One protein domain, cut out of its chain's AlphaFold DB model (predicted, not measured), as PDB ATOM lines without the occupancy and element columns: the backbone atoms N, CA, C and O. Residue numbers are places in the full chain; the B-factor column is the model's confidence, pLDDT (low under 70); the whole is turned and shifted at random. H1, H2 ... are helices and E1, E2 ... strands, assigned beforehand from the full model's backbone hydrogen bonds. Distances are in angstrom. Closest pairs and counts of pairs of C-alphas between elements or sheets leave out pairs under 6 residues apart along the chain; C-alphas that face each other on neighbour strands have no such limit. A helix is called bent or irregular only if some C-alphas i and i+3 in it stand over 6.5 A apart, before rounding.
ATOM      1  N   MET A 932     -37.864  45.392   0.316       86.38
ATOM      2  CA  MET A 932     -37.652  44.147   1.063       86.38
ATOM      3  C   MET A 932     -38.051  42.910   0.250       86.38
ATOM      4  O   MET A 932     -37.385  41.883   0.357       86.38
ATOM      5  N   GLY A 933     -39.073  42.998  -0.606       84.06
ATOM      6  CA  GLY A 933     -39.427  41.942  -1.557       84.06
ATOM      7  C   GLY A 933     -38.335  41.713  -2.607       84.06
ATOM      8  O   GLY A 933     -37.927  40.574  -2.832       84.06
ATOM      9  N   MET A 934     -37.801  42.789  -3.197       85.00
ATOM     10  CA  MET A 934     -36.687  42.716  -4.153       85.00
ATOM     11  C   MET A 934     -35.405  42.174  -3.503       85.00
ATOM     12  O   MET A 934     -34.766  41.281  -4.060       85.00
ATOM     13  N   ALA A 935     -35.056  42.650  -2.304       85.56
ATOM     14  CA  ALA A 935     -33.922  42.147  -1.533       85.56
ATOM     15  C   ALA A 935     -34.108  40.670  -1.147       85.56
ATOM     16  O   ALA A 935     -33.174  39.885  -1.274       85.56
ATOM     17  N   GLY A 936     -35.316  40.267  -0.747       89.06
ATOM     18  CA  GLY A 936     -35.659  38.874  -0.462       89.06
ATOM     19  C   GLY A 936     -35.506  37.954  -1.671       89.06
ATOM     20  O   GLY A 936     -34.935  36.874  -1.541       89.06
ATOM     21  N   GLY A 937     -35.943  38.396  -2.852       83.50
ATOM     22  CA  GLY A 937     -35.742  37.666  -4.107       83.50
ATOM     23  C   GLY A 937     -34.264  37.536  -4.492       83.50
ATOM     24  O   GLY A 937     -33.823  36.451  -4.870       83.50
ATOM     25  N   LEU A 938     -33.484  38.612  -4.344       85.94
ATOM     26  CA  LEU A 938     -32.046  38.620  -4.633       85.94
ATOM     27  C   LEU A 938     -31.251  37.733  -3.663       85.94
ATOM     28  O   LEU A 938     -30.475  36.885  -4.087       85.94
ATOM     29  N   ILE A 939     -31.453  37.896  -2.353       88.81
ATOM     30  CA  ILE A 939     -30.783  37.072  -1.337       88.81
ATOM     31  C   ILE A 939     -31.230  35.609  -1.480       88.81
ATOM     32  O   ILE A 939     -30.411  34.704  -1.338       88.81
ATOM     33  N   GLY A 940     -32.497  35.369  -1.837       87.50
ATOM     34  CA  GLY A 940     -33.026  34.040  -2.127       87.50
ATOM     35  C   GLY A 940     -32.306  33.357  -3.283       87.50
ATOM     36  O   GLY A 940     -31.823  32.243  -3.103       87.50
ATOM     37  N   SER A 941     -32.150  34.030  -4.428       85.25
ATOM     38  CA  SER A 941     -31.436  33.469  -5.585       85.25
ATOM     39  C   SER A 941     -29.941  33.246  -5.322       85.25
ATOM     40  O   SER A 941     -29.366  32.286  -5.836       85.25
ATOM     41  N   ILE A 942     -29.316  34.068  -4.471       89.81
ATOM     42  CA  ILE A 942     -27.929  33.881  -4.018       89.81
ATOM     43  C   ILE A 942     -27.812  32.654  -3.101       89.81
ATOM     44  O   ILE A 942     -26.928  31.822  -3.310       89.81
ATOM     45  N   ILE A 943     -28.704  32.498  -2.118       88.06
ATOM     46  CA  ILE A 943     -28.729  31.327  -1.224       88.06
ATOM     47  C   ILE A 943     -29.007  30.049  -2.024       88.06
ATOM     48  O   ILE A 943     -28.318  29.051  -1.819       88.06
ATOM     49  N   ASP A 944     -29.949  30.089  -2.966       88.12
ATOM     50  CA  ASP A 944     -30.251  28.984  -3.879       88.12
ATOM     51  C   ASP A 944     -29.022  28.591  -4.712       88.12
ATOM     52  O   ASP A 944     -28.611  27.433  -4.710       88.12
ATOM     53  N   SER A 945     -28.340  29.576  -5.309       86.19
ATOM     54  CA  SER A 945     -27.114  29.365  -6.089       86.19
ATOM     55  C   SER A 945     -25.969  28.776  -5.255       86.19
ATOM     56  O   SER A 945     -25.249  27.898  -5.732       86.19
ATOM     57  N   ILE A 946     -25.795  29.216  -4.003       88.56
ATOM     58  CA  ILE A 946     -24.761  28.697  -3.090       88.56
ATOM     59  C   ILE A 946     -25.090  27.264  -2.651       88.56
ATOM     60  O   ILE A 946     -24.214  26.395  -2.678       88.56
ATOM     61  N   LEU A 947     -26.343  26.989  -2.275       84.56
ATOM     62  CA  LEU A 947     -26.801  25.647  -1.905       84.56
ATOM     63  C   LEU A 947     -26.727  24.687  -3.098       84.56
ATOM     64  O   LEU A 947     -26.271  23.557  -2.937       84.56
ATOM     65  N   GLY A 948     -27.072  25.144  -4.302       83.50
ATOM     66  CA  GLY A 948     -26.887  24.405  -5.547       83.50
ATOM     67  C   GLY A 948     -25.411  24.087  -5.804       83.50
ATOM     68  O   GLY A 948     -25.033  22.923  -5.908       83.50
ATOM     69  N   ALA A 949     -24.540  25.098  -5.814       84.12
ATOM     70  CA  ALA A 949     -23.112  24.919  -6.092       84.12
ATOM     71  C   ALA A 949     -22.376  24.008  -5.086       84.12
ATOM     72  O   ALA A 949     -21.359  23.408  -5.449       84.12
ATOM     73  N   THR A 950     -22.863  23.901  -3.842       85.81
ATOM     74  CA  THR A 950     -22.201  23.161  -2.749       85.81
ATOM     75  C   THR A 950     -22.873  21.831  -2.375       85.81
ATOM     76  O   THR A 950     -22.168  20.863  -2.069       85.81
ATOM     77  N   LEU A 951     -24.207  21.741  -2.415       83.81
ATOM     78  CA  LEU A 951     -24.997  20.602  -1.924       83.81
ATOM     79  C   LEU A 951     -25.850  19.899  -2.992       83.81
ATOM     80  O   LEU A 951     -26.407  18.846  -2.679       83.81
ATOM     81  N   GLN A 952     -25.926  20.421  -4.220       85.81
ATOM     82  CA  GLN A 952     -26.451  19.703  -5.386       85.81
ATOM     83  C   GLN A 952     -25.287  19.218  -6.262       85.81
ATOM     84  O   GLN A 952     -24.284  19.906  -6.441       85.81
ATOM     85  N   TYR A 953     -25.395  18.012  -6.824       84.75
ATOM     86  CA  TYR A 953     -24.361  17.476  -7.711       84.75
ATOM     87  C   TYR A 953     -24.426  18.132  -9.095       84.75
ATOM     88  O   TYR A 953     -25.490  18.164  -9.713       84.75
ATOM     89  N   SER A 954     -23.277  18.556  -9.624       83.06
ATOM     90  CA  SER A 954     -23.131  19.001 -11.011       83.06
ATOM     91  C   SER A 954     -21.928  18.328 -11.681       83.06
ATOM     92  O   SER A 954     -20.812  18.352 -11.155       83.06
ATOM     93  N   GLY A 955     -22.156  17.702 -12.839       84.44
ATOM     94  CA  GLY A 955     -21.152  17.000 -13.646       84.44
ATOM     95  C   GLY A 955     -21.271  17.339 -15.136       84.44
ATOM     96  O   GLY A 955     -22.367  17.612 -15.603       84.44
ATOM     97  N   ILE A 956     -20.181  17.304 -15.905       85.25
ATOM     98  CA  ILE A 956     -20.197  17.363 -17.378       85.25
ATOM     99  C   ILE A 956     -20.178  15.936 -17.927       85.25
ATOM    100  O   ILE A 956     -19.317  15.133 -17.573       85.25
ATOM    101  N   ASN A 957     -21.127  15.620 -18.804       84.88
ATOM    102  CA  ASN A 957     -21.152  14.376 -19.572       84.88
ATOM    103  C   ASN A 957     -20.183  14.452 -20.775       84.88
ATOM    104  O   ASN A 957     -19.824  15.541 -21.211       84.88
ATOM    105  N   GLU A 958     -19.824  13.317 -21.378       83.00
ATOM    106  CA  GLU A 958     -18.886  13.216 -22.518       83.00
ATOM    107  C   GLU A 958     -19.303  14.075 -23.732       83.00
ATOM    108  O   GLU A 958     -18.460  14.523 -24.501       83.00
ATOM    109  N   LYS A 959     -20.606  14.377 -23.868       77.81
ATOM    110  CA  LYS A 959     -21.175  15.303 -24.870       77.81
ATOM    111  C   LYS A 959     -20.996  16.805 -24.524       77.81
ATOM    112  O   LYS A 959     -21.611  17.643 -25.172       77.81
ATOM    113  N   GLY A 960     -20.243  17.160 -23.477       77.50
ATOM    114  CA  GLY A 960     -20.025  18.543 -23.008       77.50
ATOM    115  C   GLY A 960     -21.179  19.164 -22.199       77.50
ATOM    116  O   GLY A 960     -21.075  20.302 -21.750       77.50
ATOM    117  N   ILE A 961     -22.278  18.433 -22.000       75.75
ATOM    118  CA  ILE A 961     -23.512  18.931 -21.371       75.75
ATOM    119  C   ILE A 961     -23.464  18.727 -19.850       75.75
ATOM    120  O   ILE A 961     -23.123  17.638 -19.381       75.75
ATOM    121  N   VAL A 962     -23.858  19.753 -19.089       80.50
ATOM    122  CA  VAL A 962     -23.997  19.695 -17.624       80.50
ATOM    123  C   VAL A 962     -25.201  18.833 -17.222       80.50
ATOM    124  O   VAL A 962     -26.288  18.964 -17.784       80.50
ATOM    125  N   VAL A 963     -25.015  17.951 -16.240       77.88
ATOM    126  CA  VAL A 963     -26.014  17.012 -15.719       77.88
ATOM    127  C   VAL A 963     -26.027  16.997 -14.186       77.88
ATOM    128  O   VAL A 963     -24.990  16.918 -13.529       77.88
ATOM    129  N   GLU A 964     -27.229  17.015 -13.605       74.88
ATOM    130  CA  GLU A 964     -27.462  17.094 -12.148       74.88
ATOM    131  C   GLU A 964     -27.269  15.757 -11.398       74.88
ATOM    132  O   GLU A 964     -27.647  15.618 -10.234       74.88
ATOM    133  N   ARG A 965     -26.776  14.708 -12.071       76.94
ATOM    134  CA  ARG A 965     -26.675  13.347 -11.515       76.94
ATOM    135  C   ARG A 965     -25.386  12.664 -11.975       76.94
ATOM    136  O   ARG A 965     -25.062  12.763 -13.160       76.94
ATOM    137  N   PRO A 966     -24.681  11.928 -11.095       77.19
ATOM    138  CA  PRO A 966     -23.539  11.127 -11.511       77.19
ATOM    139  C   PRO A 966     -23.986   9.978 -12.421       77.19
ATOM    140  O   PRO A 966     -25.043   9.373 -12.231       77.19
ATOM    141  N   GLY A 967     -23.148   9.658 -13.402       78.75
ATOM    142  CA  GLY A 967     -23.360   8.584 -14.365       78.75
ATOM    143  C   GLY A 967     -22.039   8.143 -14.990       78.75
ATOM    144  O   GLY A 967     -21.008   8.793 -14.812       78.75
ATOM    145  N   LYS A 968     -22.049   7.033 -15.733       70.12
ATOM    146  CA  LYS A 968     -20.874   6.620 -16.517       70.12
ATOM    147  C   LYS A 968     -20.586   7.688 -17.583       70.12
ATOM    148  O   LYS A 968     -21.522   8.164 -18.216       70.12
ATOM    149  N   GLY A 969     -19.321   8.085 -17.716       73.88
ATOM    150  CA  GLY A 969     -18.889   9.190 -18.585       73.88
ATOM    151  C   GLY A 969     -19.041  10.601 -17.992       73.88
ATOM    152  O   GLY A 969     -18.562  11.569 -18.575       73.88
ATOM    153  N   VAL A 970     -19.662  10.756 -16.815       82.00
ATOM    154  CA  VAL A 970     -19.855  12.075 -16.192       82.00
ATOM    155  C   VAL A 970     -18.634  12.467 -15.355       82.00
ATOM    156  O   VAL A 970     -18.381  11.893 -14.294       82.00
ATOM    157  N   LYS A 971     -17.895  13.486 -15.804       83.75
ATOM    158  CA  LYS A 971     -16.840  14.146 -15.026       83.75
ATOM    159  C   LYS A 971     -17.480  15.138 -14.054       83.75
ATOM    160  O   LYS A 971     -18.158  16.069 -14.472       83.75
ATOM    161  N   HIS A 972     -17.260  14.956 -12.756       83.44
ATOM    162  CA  HIS A 972     -17.755  15.874 -11.722       83.44
ATOM    163  C   HIS A 972     -17.175  17.295 -11.884       83.44
ATOM    164  O   HIS A 972     -16.013  17.440 -12.267       83.44
ATOM    165  N   ILE A 973     -17.989  18.323 -11.604       83.44
ATOM    166  CA  ILE A 973     -17.601  19.745 -11.613       83.44
ATOM    167  C   ILE A 973     -17.644  20.315 -10.191       83.44
ATOM    168  O   ILE A 973     -16.651  20.851  -9.711       83.44
ATOM    169  N   SER A 974     -18.813  20.247  -9.541       77.25
ATOM    170  CA  SER A 974     -19.087  20.949  -8.283       77.25
ATOM    171  C   SER A 974     -20.184  20.272  -7.465       77.25
ATOM    172  O   SER A 974     -20.981  19.485  -7.983       77.25
ATOM    173  N   GLY A 975     -20.200  20.602  -6.175       79.06
ATOM    174  CA  GLY A 975     -21.217  20.204  -5.208       79.06
ATOM    175  C   GLY A 975     -21.254  18.710  -4.879       79.06
ATOM    176  O   GLY A 975     -20.588  17.878  -5.497       79.06
ATOM    177  N   ARG A 976     -22.002  18.355  -3.835       77.19
ATOM    178  CA  ARG A 976     -22.177  16.969  -3.368       77.19
ATOM    179  C   ARG A 976     -23.565  16.465  -3.759       77.19
ATOM    180  O   ARG A 976     -24.478  17.259  -3.909       77.19
ATOM    181  N   GLN A 977     -23.762  15.154  -3.891       81.12
ATOM    182  CA  GLN A 977     -25.093  14.593  -4.174       81.12
ATOM    183  C   GLN A 977     -25.922  14.454  -2.880       81.12
ATOM    184  O   GLN A 977     -26.233  13.344  -2.459       81.12
ATOM    185  N   ILE A 978     -26.207  15.578  -2.212       77.81
ATOM    186  CA  ILE A 978     -26.917  15.612  -0.918       77.81
ATOM    187  C   ILE A 978     -28.354  16.111  -1.101       77.81
ATOM    188  O   ILE A 978     -29.281  15.516  -0.556       77.81
ATOM    189  N   LEU A 979     -28.537  17.167  -1.891       80.19
ATOM    190  CA  LEU A 979     -29.823  17.751  -2.257       80.19
ATOM    191  C   LEU A 979     -30.050  17.620  -3.769       80.19
ATOM    192  O   LEU A 979     -29.102  17.552  -4.556       80.19
ATOM    193  N   ASP A 980     -31.316  17.596  -4.178       80.94
ATOM    194  CA  ASP A 980     -31.717  17.832  -5.563       80.94
ATOM    195  C   ASP A 980     -32.228  19.270  -5.745       80.94
ATOM    196  O   ASP A 980     -32.466  19.986  -4.772       80.94
ATOM    197  N   ASN A 981     -32.408  19.686  -6.998       76.69
ATOM    198  CA  ASN A 981     -32.832  21.039  -7.375       76.69
ATOM    199  C   ASN A 981     -34.128  21.480  -6.648       76.69
ATOM    200  O   ASN A 981     -34.237  22.605  -6.157       76.69
ATOM    201  N   HIS A 982     -35.081  20.557  -6.468       78.44
ATOM    202  CA  HIS A 982     -36.314  20.808  -5.716       78.44
ATOM    203  C   HIS A 982     -36.076  20.995  -4.210       78.44
ATOM    204  O   HIS A 982     -36.684  21.877  -3.604       78.44
ATOM    205  N   SER A 983     -35.183  20.207  -3.605       79.69
ATOM    206  CA  SER A 983     -34.800  20.358  -2.194       79.69
ATOM    207  C   SER A 983     -33.993  21.636  -1.944       79.69
ATOM    208  O   SER A 983     -34.154  22.247  -0.890       79.69
ATOM    209  N   VAL A 984     -33.165  22.063  -2.905       80.88
ATOM    210  CA  VAL A 984     -32.446  23.348  -2.864       80.88
ATOM    211  C   VAL A 984     -33.437  24.514  -2.876       80.88
ATOM    212  O   VAL A 984     -33.436  25.287  -1.921       80.88
ATOM    213  N   ASN A 985     -34.363  24.548  -3.844       78.38
ATOM    214  CA  ASN A 985     -35.424  25.565  -3.937       78.38
ATOM    215  C   ASN A 985     -36.324  25.612  -2.691       78.38
ATOM    216  O   ASN A 985     -36.739  26.685  -2.245       78.38
ATOM    217  N   LEU A 986     -36.639  24.455  -2.101       79.56
ATOM    218  CA  LEU A 986     -37.408  24.383  -0.858       79.56
ATOM    219  C   LEU A 986     -36.613  24.947   0.330       79.56
ATOM    220  O   LEU A 986     -37.160  25.700   1.135       79.56
ATOM    221  N   LEU A 987     -35.329  24.603   0.444       82.56
ATOM    222  CA  LEU A 987     -34.476  25.031   1.548       82.56
ATOM    223  C   LEU A 987     -34.138  26.529   1.473       82.56
ATOM    224  O   LEU A 987     -34.231  27.212   2.493       82.56
ATOM    225  N   SER A 988     -33.820  27.058   0.287       83.75
ATOM    226  CA  SER A 988     -33.606  28.493   0.060       83.75
ATOM    227  C   SER A 988     -34.866  29.300   0.401       83.75
ATOM    228  O   SER A 988     -34.794  30.259   1.173       83.75
ATOM    229  N   SER A 989     -36.039  28.838  -0.049       81.56
ATOM    230  CA  SER A 989     -37.341  29.429   0.291       81.56
ATOM    231  C   SER A 989     -37.623  29.427   1.801       81.56
ATOM    232  O   SER A 989     -38.068  30.440   2.340       81.56
ATOM    233  N   ILE A 990     -37.341  28.326   2.511       85.56
ATOM    234  CA  ILE A 990     -37.514  28.241   3.974       85.56
ATOM    235  C   ILE A 990     -36.556  29.196   4.701       85.56
ATOM    236  O   ILE A 990     -36.971  29.884   5.636       85.56
ATOM    237  N   ILE A 991     -35.292  29.282   4.274       86.62
ATOM    238  CA  ILE A 991     -34.311  30.192   4.880       86.62
ATOM    239  C   ILE A 991     -34.751  31.650   4.693       86.62
ATOM    240  O   ILE A 991     -34.727  32.416   5.657       86.62
ATOM    241  N   ILE A 992     -35.218  32.036   3.501       90.31
ATOM    242  CA  ILE A 992     -35.744  33.387   3.250       90.31
ATOM    243  C   ILE A 992     -37.006  33.660   4.070       90.31
ATOM    244  O   ILE A 992     -37.079  34.701   4.719       90.31
ATOM    245  N   ALA A 993     -37.957  32.726   4.135       86.06
ATOM    246  CA  ALA A 993     -39.182  32.898   4.921       86.06
ATOM    247  C   ALA A 993     -38.913  33.118   6.425       86.06
ATOM    248  O   ALA A 993     -39.675  33.822   7.088       86.06
ATOM    249  N   LEU A 994     -37.826  32.554   6.966       88.00
ATOM    250  CA  LEU A 994     -37.429  32.717   8.370       88.00
ATOM    251  C   LEU A 994     -36.510  33.930   8.622       88.00
ATOM    252  O   LEU A 994     -36.557  34.513   9.707       88.00
ATOM    253  N   THR A 995     -35.672  34.316   7.654       86.81
ATOM    254  CA  THR A 995     -34.674  35.395   7.819       86.81
ATOM    255  C   THR A 995     -35.163  36.754   7.325       86.81
ATOM    256  O   THR A 995     -34.924  37.758   7.996       86.81
ATOM    257  N   LEU A 996     -35.900  36.817   6.212       89.31
ATOM    258  CA  LEU A 996     -36.354  38.075   5.620       89.31
ATOM    259  C   LEU A 996     -37.240  38.910   6.560       89.31
ATOM    260  O   LEU A 996     -37.000  40.113   6.624       89.31
ATOM    261  N   PRO A 997     -38.170  38.345   7.363       89.38
ATOM    262  CA  PRO A 997     -38.918  39.133   8.347       89.38
ATOM    263  C   PRO A 997     -38.028  39.729   9.448       89.38
ATOM    264  O   PRO A 997     -38.316  40.808   9.957       89.38
ATOM    265  N   ARG A 998     -36.920  39.061   9.807       86.12
ATOM    266  CA  ARG A 998     -35.947  39.577  10.788       86.12
ATOM    267  C   ARG A 998     -35.092  40.698  10.208       86.12
ATOM    268  O   ARG A 998     -34.846  41.668  10.912       86.12
ATOM    269  N   ILE A 999     -34.678  40.581   8.946       84.69
ATOM    270  CA  ILE A 999     -33.952  41.641   8.231       84.69
ATOM    271  C   ILE A 999     -34.882  42.840   8.001       84.69
ATOM    272  O   ILE A 999     -34.491  43.971   8.267       84.69
ATOM    273  N   ALA A1000     -36.136  42.595   7.605       86.38
ATOM    274  CA  ALA A1000     -37.161  43.627   7.495       86.38
ATOM    275  C   ALA A1000     -37.317  44.378   8.824       86.38
ATOM    276  O   ALA A1000     -37.170  45.587   8.836       86.38
ATOM    277  N   ASN A1001     -37.472  43.696   9.963       85.19
ATOM    278  CA  ASN A1001     -37.588  44.339  11.282       85.19
ATOM    279  C   ASN A1001     -36.336  45.147  11.727       85.19
ATOM    280  O   ASN A1001     -36.381  45.802  12.765       85.19
ATOM    281  N   LEU A1002     -35.214  45.103  10.999       81.00
ATOM    282  CA  LEU A1002     -34.029  45.941  11.254       81.00
ATOM    283  C   LEU A1002     -33.930  47.165  10.326       81.00
ATOM    284  O   LEU A1002     -33.165  48.079  10.618       81.00
ATOM    285  N   VAL A1003     -34.662  47.163   9.209       76.12
ATOM    286  CA  VAL A1003     -34.621  48.196   8.153       76.12
ATOM    287  C   VAL A1003     -35.993  48.860   7.958       76.12
ATOM    288  O   VAL A1003     -36.104  49.889   7.297       76.12
ATOM    289  N   TRP A1004     -37.050  48.287   8.537       80.38
ATOM    290  CA  TRP A1004     -38.393  48.840   8.525       80.38
ATOM    291  C   TRP A1004     -38.431  50.098   9.416       80.38
ATOM    292  O   TRP A1004     -38.026  49.994  10.575       80.38
TER     293      TRP A1004
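What this domain is: This is residues 932 to 1004 of the 1005 residues of the protein "Transmembrane protein 19" of Trichogramma brassicae (UniProt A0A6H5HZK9). Two long helices, H1 and H2, run side by side in opposite directions at 39 degrees, and at the end where H1 stops and H2 starts a small head extends the rod: the hairpin of short strands E1 and E2 with the looping stretch 957 to 970. The printed part has 73 residues, in the order H1, E1, E2, H2, and its class is mostly helix. The two-stranded sheet, order E1 - E2, is antiparallel. The whole is loose, with a radius of gyration of the C-alphas of 15.5 A, and spans 52 by 19 by 14 A.

How they stand to each other: H1, residues 932 to 951, and H2, residues 981 to 1003, touch, at a steep tilt of 39 degrees, opposite ways; their closest C-alphas, those of Asp 944 and Ser 988, are 5.2 A apart. E1, residues 954 to 956, and E2, residues 971 to 974, are antiparallel neighbours and form a hairpin, with N 956 and O 971 at 2.8 A and N 954 and O 974 at 3.0 A, within hydrogen-bond range. Residues 955 to 956 of E1 also pair, antiparallel, with residues 962 to 963. The closest C-alphas of H1 and E2, those of Ala 949 and Ser 974, are 6.1 A apart. E1 and H2 are apart. Every O i to N i+4 pair is within hydrogen-bond range in H1, and 17 of 19 in H2.

Where its parts are: H1 begins at C-alpha 932 (-37.652, 44.147, 1.063) and is 26.9 A long. H2 is 31.3 A long and ends at C-alpha 1003 (-34.621, 48.196, 8.153). It has a kink of 34 degrees near residue 997 and is only just irregular, with C-alphas 994 and 997 6.6 A apart. E1 measures 7.2 A and E2 9.8 A.

The domain as a whole: The C-alphas farthest apart, those of Lys 968 and Trp 1004, are 52.1 A apart. The link E1 to E2 is long, with 14 residues. The printed part has no cut; its mean pLDDT is 82.8, and no printed residue is under 70.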